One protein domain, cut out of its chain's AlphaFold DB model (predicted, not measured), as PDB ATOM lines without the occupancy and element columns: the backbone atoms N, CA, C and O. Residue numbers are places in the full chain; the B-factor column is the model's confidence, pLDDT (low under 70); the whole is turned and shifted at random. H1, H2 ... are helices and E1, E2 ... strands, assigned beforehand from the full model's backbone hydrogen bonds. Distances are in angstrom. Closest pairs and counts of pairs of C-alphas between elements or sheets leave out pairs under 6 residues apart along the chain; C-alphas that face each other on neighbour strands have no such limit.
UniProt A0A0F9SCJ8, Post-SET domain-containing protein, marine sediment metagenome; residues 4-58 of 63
ATOM      1  N   LYS A   4      -1.457 -11.964 -23.216       92.88
ATOM      2  CA  LYS A   4      -0.397 -12.677 -22.473       92.88
ATOM      3  C   LYS A   4      -0.777 -12.946 -21.013       92.88
ATOM      4  O   LYS A   4      -0.440 -13.998 -20.483       92.88
ATOM      5  N   TYR A   5      -1.484 -12.010 -20.380       93.38
ATOM      6  CA  TYR A   5      -1.943 -12.169 -19.002       93.38
ATOM      7  C   TYR A   5      -3.050 -13.226 -18.901       93.38
ATOM      8  O   TYR A   5      -2.985 -14.084 -18.022       93.38
ATOM      9  N   PHE A   6      -4.011 -13.223 -19.837       94.06
ATOM     10  CA  PHE A   6      -5.027 -14.278 -19.937       94.06
ATOM     11  C   PHE A   6      -4.381 -15.663 -20.043       94.06
ATOM     12  O   PHE A   6      -4.718 -16.553 -19.270       94.06
ATOM     13  N   GLU A   7      -3.406 -15.826 -20.940       94.94
ATOM     14  CA  GLU A   7      -2.698 -17.098 -21.131       94.94
ATOM     15  C   GLU A   7      -2.008 -17.580 -19.857       94.94
ATOM     16  O   GLU A   7      -2.130 -18.749 -19.498       94.94
ATOM     17  N   THR A   8      -1.293 -16.691 -19.162       94.88
ATOM     18  CA  THR A   8      -0.609 -17.030 -17.908       94.88
ATOM     19  C   THR A   8      -1.605 -17.471 -16.837       94.88
ATOM     20  O   THR A   8      -1.399 -18.498 -16.191       94.88
ATOM     21  N   MET A   9      -2.708 -16.737 -16.676       93.81
ATOM     22  CA  MET A   9      -3.751 -17.073 -15.706       93.81
ATOM     23  C   MET A   9      -4.462 -18.379 -16.062       93.81
ATOM     24  O   MET A   9      -4.716 -19.193 -15.175       93.81
ATOM     25  N   TYR A  10      -4.736 -18.611 -17.347       93.94
ATOM     26  CA  TYR A  10      -5.316 -19.859 -17.829       93.94
ATOM     27  C   TYR A  10      -4.392 -21.042 -17.531       93.94
ATOM     28  O   TYR A  10      -4.825 -22.010 -16.912       93.94
ATOM     29  N   CYS A  11      -3.107 -20.941 -17.889       95.75
ATOM     30  CA  CYS A  11      -2.122 -21.990 -17.621       95.75
ATOM     31  C   CYS A  11      -2.025 -22.306 -16.123       95.75
ATOM     32  O   CYS A  11      -2.055 -23.473 -15.743       95.75
ATOM     33  N   LYS A  12      -1.986 -21.268 -15.273       95.88
ATOM     34  CA  LYS A  12      -1.944 -21.415 -13.812       95.88
ATOM     35  C   LYS A  12      -3.201 -22.100 -13.267       95.88
ATOM     36  O   LYS A  12      -3.084 -23.026 -12.475       95.88
ATOM     37  N   ARG A  13      -4.395 -21.676 -13.700       93.81
ATOM     38  CA  ARG A  13      -5.679 -22.243 -13.245       93.81
ATOM     39  C   ARG A  13      -5.880 -23.685 -13.711       93.81
ATOM     40  O   ARG A  13      -6.422 -24.492 -12.970       93.81
ATOM     41  N   SER A  14      -5.461 -23.993 -14.934       93.88
ATOM     42  CA  SER A  14      -5.591 -25.324 -15.527       93.88
ATOM     43  C   SER A  14      -4.425 -26.256 -15.189       93.88
ATOM     44  O   SER A  14      -4.420 -27.385 -15.662       93.88
ATOM     45  N   ASN A  15      -3.449 -25.795 -14.397       96.44
ATOM     46  CA  ASN A  15      -2.239 -26.533 -14.037       96.44
ATOM     47  C   ASN A  15      -1.510 -27.144 -15.254       96.44
ATOM     48  O   ASN A  15      -1.123 -28.310 -15.256       96.44
ATOM     49  N   ILE A  16      -1.352 -26.350 -16.317       96.44
ATOM     50  CA  ILE A  16      -0.643 -26.749 -17.540       96.44
ATOM     51  C   ILE A  16       0.541 -25.829 -17.813       96.44
ATOM     52  O   ILE A  16       0.546 -24.647 -17.468       96.44
ATOM     53  N   THR A  17       1.547 -26.363 -18.499       96.50
ATOM     54  CA  THR A  17       2.692 -25.571 -18.950       96.50
ATOM     55  C   THR A  17       2.328 -24.717 -20.163       96.50
ATOM     56  O   THR A  17       1.466 -25.079 -20.970       96.50
ATOM     57  N   LYS A  18       3.058 -23.612 -20.354       94.38
ATOM     58  CA  LYS A  18       2.929 -22.774 -21.555       94.38
ATOM     59  C   LYS A  18       3.202 -23.571 -22.838       94.38
ATOM     60  O   LYS A  18       2.535 -23.350 -23.841       94.38
ATOM     61  N   SER A  19       4.121 -24.536 -22.801       95.44
ATOM     62  CA  SER A  19       4.403 -25.416 -23.941       95.44
ATOM     63  C   SER A  19       3.207 -26.302 -24.295       95.44
ATOM     64  O   SER A  19       2.849 -26.400 -25.466       95.44
ATOM     65  N   SER A  20       2.545 -26.896 -23.293       95.06
ATOM     66  CA  SER A  20       1.321 -27.683 -23.508       95.06
ATOM     67  C   SER A  20       0.181 -26.807 -24.038       95.06
ATOM     68  O   SER A  20      -0.487 -27.174 -25.004       95.06
ATOM     69  N   TYR A  21       0.022 -25.605 -23.477       96.06
ATOM     70  CA  TYR A  21      -0.938 -24.622 -23.974       96.06
ATOM     71  C   TYR A  21      -0.681 -24.281 -25.442       96.06
ATOM     72  O   TYR A  21      -1.565 -24.452 -26.264       96.06
ATOM     73  N   ASN A  22       0.536 -23.878 -25.806       94.56
ATOM     74  CA  ASN A  22       0.855 -23.483 -27.178       94.56
ATOM     75  C   ASN A  22       0.690 -24.634 -28.183       94.56
ATOM     76  O   ASN A  22       0.367 -24.383 -29.347       94.56
ATOM     77  N   ARG A  23       0.905 -25.879 -27.740       95.19
ATOM     78  CA  ARG A  23       0.730 -27.078 -28.565       95.19
ATOM     79  C   ARG A  23      -0.739 -27.347 -28.888       95.19
ATOM     80  O   ARG A  23      -1.052 -27.648 -30.033       95.19
ATOM     81  N   TRP A  24      -1.628 -27.234 -27.901       95.75
ATOM     82  CA  TRP A  24      -3.015 -27.709 -28.017       95.75
ATOM     83  C   TRP A  24      -4.069 -26.606 -28.053       95.75
ATOM     84  O   TRP A  24      -5.222 -26.869 -28.389       95.75
ATOM     85  N   ARG A  25      -3.703 -25.379 -27.690       96.38
ATOM     86  CA  ARG A  25      -4.608 -24.242 -27.527       96.38
ATOM     87  C   ARG A  25      -4.111 -23.018 -28.288       96.38
ATOM     88  O   ARG A  25      -2.920 -22.841 -28.547       96.38
ATOM     89  N   VAL A  26      -5.051 -22.138 -28.597       96.00
ATOM     90  CA  VAL A  26      -4.810 -20.791 -29.103       96.00
ATOM     91  C   VAL A  26      -5.707 -19.805 -28.361       96.00
ATOM     92  O   VAL A  26      -6.841 -20.114 -28.003       96.00
ATOM     93  N   THR A  27      -5.179 -18.612 -28.105       95.94
ATOM     94  CA  THR A  27      -5.944 -17.527 -27.490       95.94
ATOM     95  C   THR A  27      -6.560 -16.657 -28.574       95.94
ATOM     96  O   THR A  27      -5.818 -16.023 -29.333       95.94
ATOM     97  N   LEU A  28      -7.889 -16.600 -28.607       95.19
ATOM     98  CA  LEU A  28      -8.673 -15.817 -29.563       95.19
ATOM     99  C   LEU A  28      -9.477 -14.724 -28.847       95.19
ATOM    100  O   LEU A  28      -9.791 -14.887 -27.661       95.19
ATOM    101  N   PRO A  29      -9.787 -13.606 -29.526       94.12
ATOM    102  CA  PRO A  29     -10.710 -12.615 -28.987       94.12
ATOM    103  C   PRO A  29     -12.094 -13.244 -28.781       94.12
ATOM    104  O   PRO A  29     -12.490 -14.169 -29.491       94.12
ATOM    105  N   CYS A  30     -12.815 -12.786 -27.763       93.31
ATOM    106  CA  CYS A  30     -14.103 -13.354 -27.386       93.31
ATOM    107  C   CYS A  30     -15.052 -12.271 -26.873       93.31
ATOM    108  O   CYS A  30     -14.710 -11.535 -25.949       93.31
ATOM    109  N   ALA A  31     -16.249 -12.228 -27.443       93.31
ATOM    110  CA  ALA A  31     -17.334 -11.310 -27.126       93.31
ATOM    111  C   ALA A  31     -18.605 -12.050 -26.670       93.31
ATOM    112  O   ALA A  31     -19.691 -11.483 -26.696       93.31
ATOM    113  N   CYS A  32     -18.491 -13.301 -26.206       90.56
ATOM    114  CA  CYS A  32     -19.643 -14.118 -25.793       90.56
ATOM    115  C   CYS A  32     -20.395 -13.603 -24.546       90.56
ATOM    116  O   CYS A  32     -21.345 -14.238 -24.102       90.56
ATOM    117  N   GLY A  33     -19.945 -12.504 -23.932       86.50
ATOM    118  CA  GLY A  33     -20.547 -11.932 -22.723       86.50
ATOM    119  C   GLY A  33     -20.258 -12.698 -21.429       86.50
ATOM    120  O   GLY A  33     -20.658 -12.249 -20.362       86.50
ATOM    121  N   TYR A  34     -19.537 -13.825 -21.477       87.06
ATOM    122  CA  TYR A  34     -19.188 -14.575 -20.272       87.06
ATOM    123  C   TYR A  34     -18.067 -13.888 -19.480       87.06
ATOM    124  O   TYR A  34     -16.954 -13.691 -19.984       87.06
ATOM    125  N   ASP A  35     -18.317 -13.617 -18.197       83.06
ATOM    126  CA  ASP A  35     -17.374 -12.942 -17.289       83.06
ATOM    127  C   ASP A  35     -16.013 -13.641 -17.181       83.06
ATOM    128  O   ASP A  35     -14.981 -13.004 -16.943       83.06
ATOM    129  N   GLY A  36     -15.978 -14.961 -17.378       80.62
ATOM    130  CA  GLY A  36     -14.744 -15.742 -17.362       80.62
ATOM    131  C   GLY A  36     -13.842 -15.511 -18.579       80.62
ATOM    132  O   GLY A  36     -12.637 -15.756 -18.484       80.62
ATOM    133  N   CYS A  37     -14.390 -15.031 -19.699       85.19
ATOM    134  CA  CYS A  37     -13.634 -14.776 -20.925       85.19
ATOM    135  C   CYS A  37     -12.883 -13.440 -20.863       85.19
ATOM    136  O   CYS A  37     -11.722 -13.358 -21.265       85.19
ATOM    137  N   ARG A  38     -13.492 -12.379 -20.312       86.50
ATOM    138  CA  ARG A  38     -12.858 -11.044 -20.187       86.50
ATOM    139  C   ARG A  38     -12.229 -10.541 -21.501       86.50
ATOM    140  O   ARG A  38     -11.121  -9.985 -21.495       86.50
ATOM    141  N   GLY A  39     -12.903 -10.789 -22.623       91.25
ATOM    142  CA  GLY A  39     -12.431 -10.441 -23.967       91.25
ATOM    143  C   GLY A  39     -11.591 -11.514 -24.674       91.25
ATOM    144  O   GLY A  39     -11.221 -11.314 -25.827       91.25
ATOM    145  N   TRP A  40     -11.272 -12.639 -24.020       94.56
ATOM    146  CA  TRP A  40     -10.408 -13.695 -24.562       94.56
ATOM    147  C   TRP A  40     -10.946 -15.102 -24.280       94.56
ATOM    148  O   TRP A  40     -11.576 -15.359 -23.257       94.56
ATOM    149  N   ALA A  41     -10.654 -16.045 -25.170       94.88
ATOM    150  CA  ALA A  41     -10.964 -17.458 -24.987       94.88
ATOM    151  C   ALA A  41      -9.761 -18.338 -25.341       94.88
ATOM    152  O   ALA A  41      -9.001 -18.029 -26.259       94.88
ATOM    153  N   ALA A  42      -9.600 -19.440 -24.604       95.38
ATOM    154  CA  ALA A  42      -8.623 -20.484 -24.895       95.38
ATOM    155  C   ALA A  42      -9.303 -21.601 -25.695       95.38
ATOM    156  O   ALA A  42      -9.968 -22.475 -25.133       95.38
ATOM    157  N   VAL A  43      -9.115 -21.585 -27.006       95.06
ATOM    158  CA  VAL A  43      -9.762 -22.514 -27.937       95.06
ATOM    159  C   VAL A  43      -8.787 -23.623 -28.303       95.06
ATOM    160  O   VAL A  43      -7.573 -23.414 -28.296       95.06
ATOM    161  N   SER A  44      -9.290 -24.828 -28.565       96.00
ATOM    162  CA  SER A  44      -8.463 -25.912 -29.103       96.00
ATOM    163  C   SER A  44      -7.868 -25.497 -30.444       96.00
ATOM    164  O   SER A  44      -8.535 -24.859 -31.249       96.00
ATOM    165  N   ARG A  45      -6.619 -25.878 -30.711       94.31
ATOM    166  CA  ARG A  45      -5.892 -25.504 -31.936       94.31
ATOM    167  C   ARG A  45      -6.353 -26.269 -33.194       94.31
ATOM    168  O   ARG A  45      -5.581 -26.425 -34.129       94.31
ATOM    169  N   ASN A  46      -7.583 -26.777 -33.186       95.75
ATOM    170  CA  ASN A  46      -8.223 -27.382 -34.346       95.75
ATOM    171  C   ASN A  46      -8.833 -26.255 -35.197       95.75
ATOM    172  O   ASN A  46      -9.467 -25.361 -34.639       95.75
ATOM    173  N   GLU A  47      -8.626 -26.293 -36.511       95.00
ATOM    174  CA  GLU A  47      -9.117 -25.281 -37.452       95.00
ATOM    175  C   GLU A  47     -10.633 -25.097 -37.365       95.00
ATOM    176  O   GLU A  47     -11.085 -23.956 -37.283       95.00
ATOM    177  N   ASP A  48     -11.398 -26.187 -37.257       96.38
ATOM    178  CA  ASP A  48     -12.859 -26.121 -37.127       96.38
ATOM    179  C   ASP A  48     -13.269 -25.373 -35.854       96.38
ATOM    180  O   ASP A  48     -14.080 -24.457 -35.887       96.38
ATOM    181  N   MET A  49     -12.613 -25.671 -34.729       95.00
ATOM    182  CA  MET A  49     -12.900 -25.021 -33.442       95.00
ATOM    183  C   MET A  49     -12.535 -23.535 -33.453       95.00
ATOM    184  O   MET A  49     -13.207 -22.719 -32.823       95.00
ATOM    185  N   ILE A  50     -11.445 -23.180 -34.136       95.94
ATOM    186  CA  ILE A  50     -11.040 -21.785 -34.320       95.94
ATOM    187  C   ILE A  50     -12.087 -21.061 -35.162       95.94
ATOM    188  O   ILE A  50     -12.498 -19.964 -34.790       95.94
ATOM    189  N   LYS A  51     -12.520 -21.672 -36.267       95.50
ATOM    190  CA  LYS A  51     -13.518 -21.108 -37.170       95.50
ATOM    191  C   LYS A  51     -14.855 -20.910 -36.457       95.50
ATOM    192  O   LYS A  51     -15.319 -19.774 -36.391       95.50
ATOM    193  N   ASP A  52     -15.379 -21.953 -35.822       95.38
ATOM    194  CA  ASP A  52     -16.632 -21.911 -35.064       95.38
ATOM    195  C   ASP A  52     -16.593 -20.823 -33.984       95.38
ATOM    196  O   ASP A  52     -17.526 -20.031 -33.839       95.38
ATOM    197  N   HIS A  53     -15.483 -20.728 -33.238       94.75
ATOM    198  CA  HIS A  53     -15.326 -19.687 -32.223       94.75
ATOM    199  C   HIS A  53     -15.340 -18.285 -32.835       94.75
ATOM    200  O   HIS A  53     -15.961 -17.381 -32.278       94.75
ATOM    201  N   MET A  54     -14.653 -18.087 -33.959       93.94
ATOM    202  CA  MET A  54     -14.598 -16.779 -34.608       93.94
ATOM    203  C   MET A  54     -15.951 -16.379 -35.208       93.94
ATOM    204  O   MET A  54     -16.339 -15.222 -35.080       93.94
ATOM    205  N   GLU A  55     -16.697 -17.312 -35.799       93.69
ATOM    206  CA  GLU A  55     -18.023 -17.039 -36.372       93.69
ATOM    207  C   GLU A  55     -19.066 -16.701 -35.297       93.69
ATOM    208  O   GLU A  55     -19.890 -15.804 -35.489       93.69
ATOM    209  N   LEU A  56     -19.017 -17.388 -34.150       92.56
ATOM    210  CA  LEU A  56     -20.022 -17.247 -33.093       92.56
ATOM    211  C   LEU A  56     -19.686 -16.161 -32.068       92.56
ATOM    212  O   LEU A  56     -20.590 -15.512 -31.539       92.56
ATOM    213  N   TYR A  57     -18.402 -15.983 -31.751       93.00
ATOM    214  CA  TYR A  57     -17.982 -15.244 -30.560       93.00
ATOM    215  C   TYR A  57     -16.863 -14.235 -30.800       93.00
ATOM    216  O   TYR A  57     -16.463 -13.576 -29.835       93.00
ATOM    217  N   ALA A  58     -16.331 -14.070 -32.015       87.31
ATOM    218  CA  ALA A  58     -15.415 -12.957 -32.250       87.31
ATOM    219  C   ALA A  58     -16.165 -11.619 -32.114       87.31
ATOM    220  O   ALA A  58     -17.313 -11.507 -32.553       87.31
TER     221      ALA A  58
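What this domain is: This is residues 4 to 58 of the 63 residues of the protein "Post-SET domain-containing protein" of marine sediment metagenome (UniProt A0A0F9SCJ8). A two-stranded hairpin, E1 and E2, runs through the middle, with H1 over one face and H3 over the other. H2 makes a corner with H1 on H1's side of the hairpin and leads straight into E1. The printed part has 55 residues, with three named helices and two strands in the order H1, H2, E1, E2, H3; the class is mixed, and the sheet E1 - E2 is antiparallel. It is compact, with a radius of gyration of the C-alphas of 10.9 A and spans of 28 by 25 by 15 A.

How they stand to each other: Start at H1, residues 4 to 13, and go on to H2, residues 18 to 24: they only just touch, with 3 pairs of C-alphas within 8 A, and only at the corner. Their closest C-alphas are those of Cys 11 and Lys 18, 6.5 A apart, and their lines are about perpendicular at 89 degrees. Next look at E1, residues 25 to 29, and E2, residues 40 to 44, an antiparallel hairpin at 146 degrees; N 26 and O 43 are within hydrogen-bond range at 2.8 A, as are N 41 and O 28 at 2.9 A. The closest C-alphas of H1 and E2 are those of Phe 6 and Trp 40, 7.1 A apart. Last comes H3, residues 47 to 57, whose closest C-alpha to E2 is Ile 50, 6.6 A from that of Val 43. H3 is apart from H1 and H2. In H1, H2 and H3 every O i to N i+4 pair is within hydrogen-bond range.

Where its parts are: Find C-alpha 4 at (-0.397, -12.677, -22.473), where H1 begins and runs 14.3 A; H2 spans 10.1 A. E1 begins at C-alpha 25, (-4.608, -24.242, -27.527); E1 and E2 each span 13.2 A. H3 runs 15.1 A to C-alpha 57 at (-17.982, -15.244, -30.560).

The domain as a whole: The C-alphas farthest apart, of Asn 15 and Glu 55, are 29.0 A apart. The printed part has no cut. The link from E1 to E2, 10 residues, is short; the others are tight. The model's mean pLDDT over the printed part is 93.5, and no printed residue is under 70.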